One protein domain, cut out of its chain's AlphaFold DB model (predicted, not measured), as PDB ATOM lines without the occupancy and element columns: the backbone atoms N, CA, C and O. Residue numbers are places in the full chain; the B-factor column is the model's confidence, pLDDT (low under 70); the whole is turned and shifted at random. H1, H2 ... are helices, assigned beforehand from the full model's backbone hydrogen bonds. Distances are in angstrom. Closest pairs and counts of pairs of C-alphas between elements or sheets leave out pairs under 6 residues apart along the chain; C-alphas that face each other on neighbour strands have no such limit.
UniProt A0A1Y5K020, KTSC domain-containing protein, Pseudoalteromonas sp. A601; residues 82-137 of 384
ATOM      1  N   ASP A  82      -0.299  50.064 -36.960       72.25
ATOM      2  CA  ASP A  82      -1.141  48.860 -36.965       72.25
ATOM      3  C   ASP A  82      -0.615  47.750 -37.884       72.25
ATOM      4  O   ASP A  82      -0.517  46.596 -37.464       72.25
ATOM      5  N   LEU A  83      -0.277  48.063 -39.139       72.75
ATOM      6  CA  LEU A  83       0.233  47.049 -40.068       72.75
ATOM      7  C   LEU A  83       1.666  46.654 -39.710       72.75
ATOM      8  O   LEU A  83       2.028  45.482 -39.807       72.75
ATOM      9  N   HIS A  84       2.468  47.618 -39.245       71.38
ATOM     10  CA  HIS A  84       3.778  47.339 -38.673       71.38
ATOM     11  C   HIS A  84       3.664  46.353 -37.503       71.38
ATOM     12  O   HIS A  84       4.408  45.373 -37.466       71.38
ATOM     13  N   MET A  85       2.703  46.551 -36.597       73.31
ATOM     14  CA  MET A  85       2.459  45.641 -35.479       73.31
ATOM     15  C   MET A  85       1.998  44.261 -35.950       73.31
ATOM     16  O   MET A  85       2.508  43.270 -35.443       73.31
ATOM     17  N   GLN A  86       1.122  44.164 -36.955       74.44
ATOM     18  CA  GLN A  86       0.713  42.866 -37.514       74.44
ATOM     19  C   GLN A  86       1.890  42.107 -38.140       74.44
ATOM     20  O   GLN A  86       2.078  40.921 -37.867       74.44
ATOM     21  N   ILE A  87       2.720  42.788 -38.938       77.06
ATOM     22  CA  ILE A  87       3.924  42.183 -39.523       77.06
ATOM     23  C   ILE A  87       4.884  41.744 -38.418       77.06
ATOM     24  O   ILE A  87       5.395  40.625 -38.454       77.06
ATOM     25  N   TYR A  88       5.097  42.594 -37.412       77.69
ATOM     26  CA  TYR A  88       5.942  42.280 -36.267       77.69
ATOM     27  C   TYR A  88       5.416  41.079 -35.469       77.69
ATOM     28  O   TYR A  88       6.199  40.215 -35.078       77.69
ATOM     29  N   GLU A  89       4.106  40.977 -35.248       80.06
ATOM     30  CA  GLU A  89       3.476  39.859 -34.543       80.06
ATOM     31  C   GLU A  89       3.651  38.537 -35.288       80.06
ATOM     32  O   GLU A  89       4.111  37.559 -34.688       80.06
ATOM     33  N   VAL A  90       3.346  38.508 -36.591       81.69
ATOM     34  CA  VAL A  90       3.536  37.308 -37.421       81.69
ATOM     35  C   VAL A  90       5.012  36.924 -37.438       81.69
ATOM     36  O   VAL A  90       5.366  35.774 -37.175       81.69
ATOM     37  N   ALA A  91       5.899  37.888 -37.667       78.62
ATOM     38  CA  ALA A  91       7.329  37.639 -37.710       78.62
ATOM     39  C   ALA A  91       7.891  37.168 -36.358       78.62
ATOM     40  O   ALA A  91       8.728  36.269 -36.337       78.62
ATOM     41  N   LYS A  92       7.399  37.686 -35.224       81.25
ATOM     42  CA  LYS A  92       7.771  37.218 -33.879       81.25
ATOM     43  C   LYS A  92       7.362  35.764 -33.645       81.25
ATOM     44  O   LYS A  92       8.135  35.017 -33.048       81.25
ATOM     45  N   GLN A  93       6.177  35.358 -34.107       80.56
ATOM     46  CA  GLN A  93       5.748  33.957 -34.048       80.56
ATOM     47  C   GLN A  93       6.674  33.078 -34.893       80.56
ATOM     48  O   GLN A  93       7.265  32.133 -34.375       80.56
ATOM     49  N   LYS A  94       6.898  33.457 -36.159       78.19
ATOM     50  CA  LYS A  94       7.786  32.723 -37.075       78.19
ATOM     51  C   LYS A  94       9.215  32.620 -36.543       78.19
ATOM     52  O   LYS A  94       9.827  31.568 -36.647       78.19
ATOM     53  N   TYR A  95       9.738  33.689 -35.951       78.12
ATOM     54  CA  TYR A  95      11.036  33.718 -35.283       78.12
ATOM     55  C   TYR A  95      11.094  32.787 -34.066       78.12
ATOM     56  O   TYR A  95      12.083  32.079 -33.890       78.12
ATOM     57  N   GLY A  96      10.042  32.773 -33.239       76.69
ATOM     58  CA  GLY A  96       9.958  31.936 -32.040       76.69
ATOM     59  C   GLY A  96       9.964  30.433 -32.332       76.69
ATOM     60  O   GLY A  96      10.443  29.660 -31.505       76.69
ATOM     61  N   ASP A  97       9.505  30.036 -33.519       81.12
ATOM     62  CA  ASP A  97       9.485  28.641 -33.975       81.12
ATOM     63  C   ASP A  97      10.826  28.175 -34.580       81.12
ATOM     64  O   ASP A  97      10.999  26.991 -34.888       81.12
ATOM     65  N   LEU A  98      11.789  29.083 -34.774       80.56
ATOM     66  CA  LEU A  98      13.041  28.813 -35.481       80.56
ATOM     67  C   LEU A  98      14.248  28.744 -34.541       80.56
ATOM     68  O   LEU A  98      14.358  29.462 -33.551       80.56
ATOM     69  N   SER A  99      15.219  27.900 -34.899       84.94
ATOM     70  CA  SER A  99      16.510  27.854 -34.205       84.94
ATOM     71  C   SER A  99      17.266  29.185 -34.373       84.94
ATOM     72  O   SER A  99      17.385  29.641 -35.518       84.94
ATOM     73  N   PRO A 100      17.867  29.750 -33.303       78.81
ATOM     74  CA  PRO A 100      18.694  30.959 -33.360       78.81
ATOM     75  C   PRO A 100      19.905  30.907 -34.287       78.81
ATOM     76  O   PRO A 100      20.498  31.942 -34.564       78.81
ATOM     77  N   PHE A 101      20.278  29.709 -34.738       81.50
ATOM     78  CA  PHE A 101      21.377  29.472 -35.672       81.50
ATOM     79  C   PHE A 101      20.891  29.213 -37.106       81.50
ATOM     80  O   PHE A 101      21.691  28.905 -37.984       81.50
ATOM     81  N   SER A 102      19.576  29.252 -37.348       81.12
ATOM     82  CA  SER A 102      19.021  29.047 -38.686       81.12
ATOM     83  C   SER A 102      19.116  30.328 -39.515       81.12
ATOM     84  O   SER A 102      18.820  31.419 -39.025       81.12
ATOM     85  N   ASN A 103      19.443  30.200 -40.805       74.44
ATOM     86  CA  ASN A 103      19.483  31.342 -41.731       74.44
ATOM     87  C   ASN A 103      18.166  32.129 -41.712       74.44
ATOM     88  O   ASN A 103      18.164  33.355 -41.731       74.44
ATOM     89  N   LYS A 104      17.041  31.423 -41.586       74.56
ATOM     90  CA  LYS A 104      15.700  32.003 -41.550       74.56
ATOM     91  C   LYS A 104      15.444  32.880 -40.318       74.56
ATOM     92  O   LYS A 104      14.845  33.943 -40.441       74.56
ATOM     93  N   TYR A 105      15.942  32.480 -39.150       76.44
ATOM     94  CA  TYR A 105      15.889  33.292 -37.929       76.44
ATOM     95  C   TYR A 105      16.686  34.595 -38.088       76.44
ATOM     96  O   TYR A 105      16.200  35.679 -37.751       76.44
ATOM     97  N   HIS A 106      17.892  34.501 -38.657       72.31
ATOM     98  CA  HIS A 106      18.733  35.668 -38.934       72.31
ATOM     99  C   HIS A 106      18.105  36.600 -39.984       72.31
ATOM    100  O   HIS A 106      18.158  37.817 -39.836       72.31
ATOM    101  N   LEU A 107      17.442  36.042 -41.000       71.38
ATOM    102  CA  LEU A 107      16.724  36.796 -42.031       71.38
ATOM    103  C   LEU A 107      15.517  37.556 -41.470       71.38
ATOM    104  O   LEU A 107      15.396  38.755 -41.702       71.38
ATOM    105  N   ILE A 108      14.654  36.895 -40.690       72.44
ATOM    106  CA  ILE A 108      13.470  37.534 -40.085       72.44
ATOM    107  C   ILE A 108      13.885  38.679 -39.156       72.44
ATOM    108  O   ILE A 108      13.302  39.761 -39.204       72.44
ATOM    109  N   THR A 109      14.915  38.472 -38.332       70.06
ATOM    110  CA  THR A 109      15.416  39.526 -37.437       70.06
ATOM    111  C   THR A 109      16.050  40.688 -38.182       70.06
ATOM    112  O   THR A 109      15.848  41.831 -37.781       70.06
ATOM    113  N   ALA A 110      16.754  40.428 -39.282       66.19
ATOM    114  CA  ALA A 110      17.306  41.482 -40.121       66.19
ATOM    115  C   ALA A 110      16.215  42.287 -40.852       66.19
ATOM    116  O   ALA A 110      16.312  43.513 -40.899       66.19
ATOM    117  N   ILE A 111      15.158  41.628 -41.358       67.06
ATOM    118  CA  ILE A 111      13.989  42.278 -41.986       67.06
ATOM    119  C   ILE A 111      13.271  43.187 -40.982       67.06
ATOM    120  O   ILE A 111      13.009  44.346 -41.287       67.06
ATOM    121  N   LEU A 112      13.008  42.700 -39.765       65.81
ATOM    122  CA  LEU A 112      12.351  43.489 -38.715       65.81
ATOM    123  C   LEU A 112      13.241  44.593 -38.126       65.81
ATOM    124  O   LEU A 112      12.737  45.625 -37.689       65.81
ATOM    125  N   GLY A 113      14.554  44.367 -38.074       62.09
ATOM    126  CA  GLY A 113      15.528  45.319 -37.542       62.09
ATOM    127  C   GLY A 113      15.947  46.402 -38.536       62.09
ATOM    128  O   GLY A 113      16.705  47.293 -38.155       62.09
ATOM    129  N   GLY A 114      15.501  46.324 -39.796       56.19
ATOM    130  CA  GLY A 114      15.939  47.229 -40.860       56.19
ATOM    131  C   GLY A 114      17.432  47.101 -41.190       56.19
ATOM    132  O   GLY A 114      18.031  48.046 -41.687       56.19
ATOM    133  N   THR A 115      18.051  45.954 -40.890       55.72
ATOM    134  CA  THR A 115      19.487  45.690 -41.110       55.72
ATOM    135  C   THR A 115      19.719  44.674 -42.224       55.72
ATOM    136  O   THR A 115      20.708  43.937 -42.199       55.72
ATOM    137  N   VAL A 116      18.804  44.589 -43.191       57.47
ATOM    138  CA  VAL A 116      18.874  43.598 -44.278       57.47
ATOM    139  C   VAL A 116      20.147  43.769 -45.118       57.47
ATOM    140  O   VAL A 116      20.744  42.781 -45.531       57.47
ATOM    141  N   ASP A 117      20.670  44.995 -45.203       49.19
ATOM    142  CA  ASP A 117      21.928  45.345 -45.886       49.19
ATOM    143  C   ASP A 117      23.189  44.715 -45.286       49.19
ATOM    144  O   ASP A 117      24.260  44.762 -45.889       49.19
ATOM    145  N   SER A 118      23.084  44.111 -44.100       56.44
ATOM    146  CA  SER A 118      24.184  43.379 -43.460       56.44
ATOM    147  C   SER A 118      24.243  41.891 -43.838       56.44
ATOM    148  O   SER A 118      25.132  41.174 -43.371       56.44
ATOM    149  N   LEU A 119      23.313  41.406 -44.669       59.31
ATOM    150  CA  LEU A 119      23.213  39.997 -45.048       59.31
ATOM    151  C   LEU A 119      24.072  39.654 -46.277       59.31
ATOM    152  O   LEU A 119      24.237  40.448 -47.199       59.31
ATOM    153  N   SER A 120      24.617  38.434 -46.306       64.06
ATOM    154  CA  SER A 120      25.363  37.906 -47.456       64.06
ATOM    155  C   SER A 120      24.450  37.630 -48.661       64.06
ATOM    156  O   SER A 120      23.268  37.339 -48.494       64.06
ATOM    157  N   GLN A 121      25.007  37.620 -49.879       59.22
ATOM    158  CA  GLN A 121      24.259  37.312 -51.112       59.22
ATOM    159  C   GLN A 121      23.550  35.943 -51.099       59.22
ATOM    160  O   GLN A 121      22.470  35.809 -51.662       59.22
ATOM    161  N   GLU A 122      24.107  34.944 -50.410       61.59
ATOM    162  CA  GLU A 122      23.474  33.626 -50.232       61.59
ATOM    163  C   GLU A 122      22.214  33.702 -49.348       61.59
ATOM    164  O   GLU A 122      21.221  33.029 -49.613       61.59
ATOM    165  N   ASN A 123      22.210  34.581 -48.339       60.91
ATOM    166  CA  ASN A 123      21.048  34.813 -47.481       60.91
ATOM    167  C   ASN A 123      19.950  35.620 -48.199       60.91
ATOM    168  O   ASN A 123      18.771  35.427 -47.908       60.91
ATOM    169  N   ILE A 124      20.319  36.464 -49.171       58.16
ATOM    170  CA  ILE A 124      19.380  37.280 -49.961       58.16
ATOM    171  C   ILE A 124      18.445  36.405 -50.812       58.16
ATOM    172  O   ILE A 124      17.252  36.682 -50.886       58.16
ATOM    173  N   ALA A 125      18.932  35.285 -51.361       63.34
ATOM    174  CA  ALA A 125      18.108  34.351 -52.144       63.34
ATOM    175  C   ALA A 125      16.957  33.708 -51.340       63.34
ATOM    176  O   ALA A 125      15.987  33.217 -51.915       63.34
ATOM    177  N   HIS A 126      17.042  33.719 -50.005       68.00
ATOM    178  CA  HIS A 126      16.013  33.200 -49.103       68.00
ATOM    179  C   HIS A 126      15.068  34.286 -48.562       68.00
ATOM    180  O   HIS A 126      14.140  33.961 -47.821       68.00
ATOM    181  N   ILE A 127      15.265  35.559 -48.927       69.81
ATOM    182  CA  ILE A 127      14.398  36.664 -48.491       69.81
ATOM    183  C   ILE A 127      12.978  36.486 -49.036       69.81
ATOM    184  O   ILE A 127      12.024  36.706 -48.297       69.81
ATOM    185  N   GLU A 128      12.820  36.032 -50.283       68.75
ATOM    186  CA  GLU A 128      11.502  35.887 -50.920       68.75
ATOM    187  C   GLU A 128      10.573  34.960 -50.121       68.75
ATOM    188  O   GLU A 128       9.461  35.363 -49.785       68.75
ATOM    189  N   SER A 129      11.046  33.773 -49.717       71.25
ATOM    190  CA  SER A 129      10.234  32.831 -48.930       71.25
ATOM    191  C   SER A 129       9.952  33.329 -47.511       71.25
ATOM    192  O   SER A 129       8.893  33.056 -46.949       71.25
ATOM    193  N   VAL A 130      10.873  34.095 -46.920       74.00
ATOM    194  CA  VAL A 130      10.664  34.703 -45.601       74.00
ATOM    195  C   VAL A 130       9.618  35.809 -45.663       74.00
ATOM    196  O   VAL A 130       8.737  35.853 -44.803       74.00
ATOM    197  N   ILE A 131       9.683  36.680 -46.671       74.25
ATOM    198  CA  ILE A 131       8.675  37.724 -46.862       74.25
ATOM    199  C   ILE A 131       7.321  37.075 -47.167       74.25
ATOM    200  O   ILE A 131       6.326  37.477 -46.570       74.25
ATOM    201  N   GLU A 132       7.274  36.028 -47.995       74.56
ATOM    202  CA  GLU A 132       6.046  35.268 -48.260       74.56
ATOM    203  C   GLU A 132       5.386  34.766 -46.968       74.56
ATOM    204  O   GLU A 132       4.198  34.990 -46.721       74.56
ATOM    205  N   GLU A 133       6.159  34.151 -46.080       75.50
ATOM    206  CA  GLU A 133       5.631  33.612 -44.827       75.50
ATOM    207  C   GLU A 133       5.224  34.670 -43.803       75.50
ATOM    208  O   GLU A 133       4.281  34.444 -43.042       75.50
ATOM    209  N   VAL A 134       5.943  35.793 -43.749       77.44
ATOM    210  CA  VAL A 134       5.631  36.886 -42.821       77.44
ATOM    211  C   VAL A 134       4.409  37.665 -43.301       77.44
ATOM    212  O   VAL A 134       3.555  38.029 -42.498       77.44
ATOM    213  N   PHE A 135       4.294  37.899 -44.607       76.38
ATOM    214  CA  PHE A 135       3.270  38.778 -45.152       76.38
ATOM    215  C   PHE A 135       2.004  38.030 -45.584       76.38
ATOM    216  O   PHE A 135       0.935  38.617 -45.503       76.38
ATOM    217  N   SER A 136       2.041  36.736 -45.930       76.81
ATOM    218  CA  SER A 136       0.831  35.967 -46.315       76.81
ATOM    219  C   SER A 136      -0.300  35.984 -45.277       76.81
ATOM    220  O   SER A 136      -1.457  35.749 -45.618       76.81
ATOM    221  N   SER A 137       0.019  36.262 -44.011       71.06
ATOM    222  CA  SER A 137      -0.949  36.335 -42.906       71.06
ATOM    223  C   SER A 137      -1.407  37.763 -42.577       71.06
ATOM    224  O   SER A 137      -2.186  37.957 -41.646       71.06
TER     225      SER A 137
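AT A GLANCE: This is residues 82 to 137 of the 384 residues of the protein "KTSC domain-containing protein" of Pseudoalteromonas sp. A601 (UniProt A0A1Y5K020). H1 and H2 run side by side as a helical hairpin, and H4 crosses one side of it, touching both; small H3 sits at the end away from H1. The printed part has 56 residues with four named helices, H1 to H4, and no named strand: all helix. It is compact, radius of gyration of the C-alphas 10.6 A, spanning 31 by 21 by 18 A.

HOW THE PARTS SIT: H1, residues 82 to 96, touches H2, residues 103 to 113, at a shallow tilt of 25 degrees, opposite ways; closest C-alphas Tyr 95 and Tyr 105, 5.5 A. H4, residues 127 to 135, touches H1 at a steep 64 degrees; closest C-alphas Ala 91 and Val 134, 5.4 A. H3, residues 121 to 124, is apart from H1. Every O i to N i+4 pair is within hydrogen-bond range in H1, H2 and H4; H3 is too short for one.

IN THESE COORDINATES: H1, 20.8 A long, begins at C-alpha 82 (-1.141, 48.860, -36.965); H4, 11.8 A, ends at C-alpha 135 (3.270, 38.778, -45.152).

THE WHOLE: The printed part has no cut and no long link. Residues 110 to 128 have pLDDT under 70.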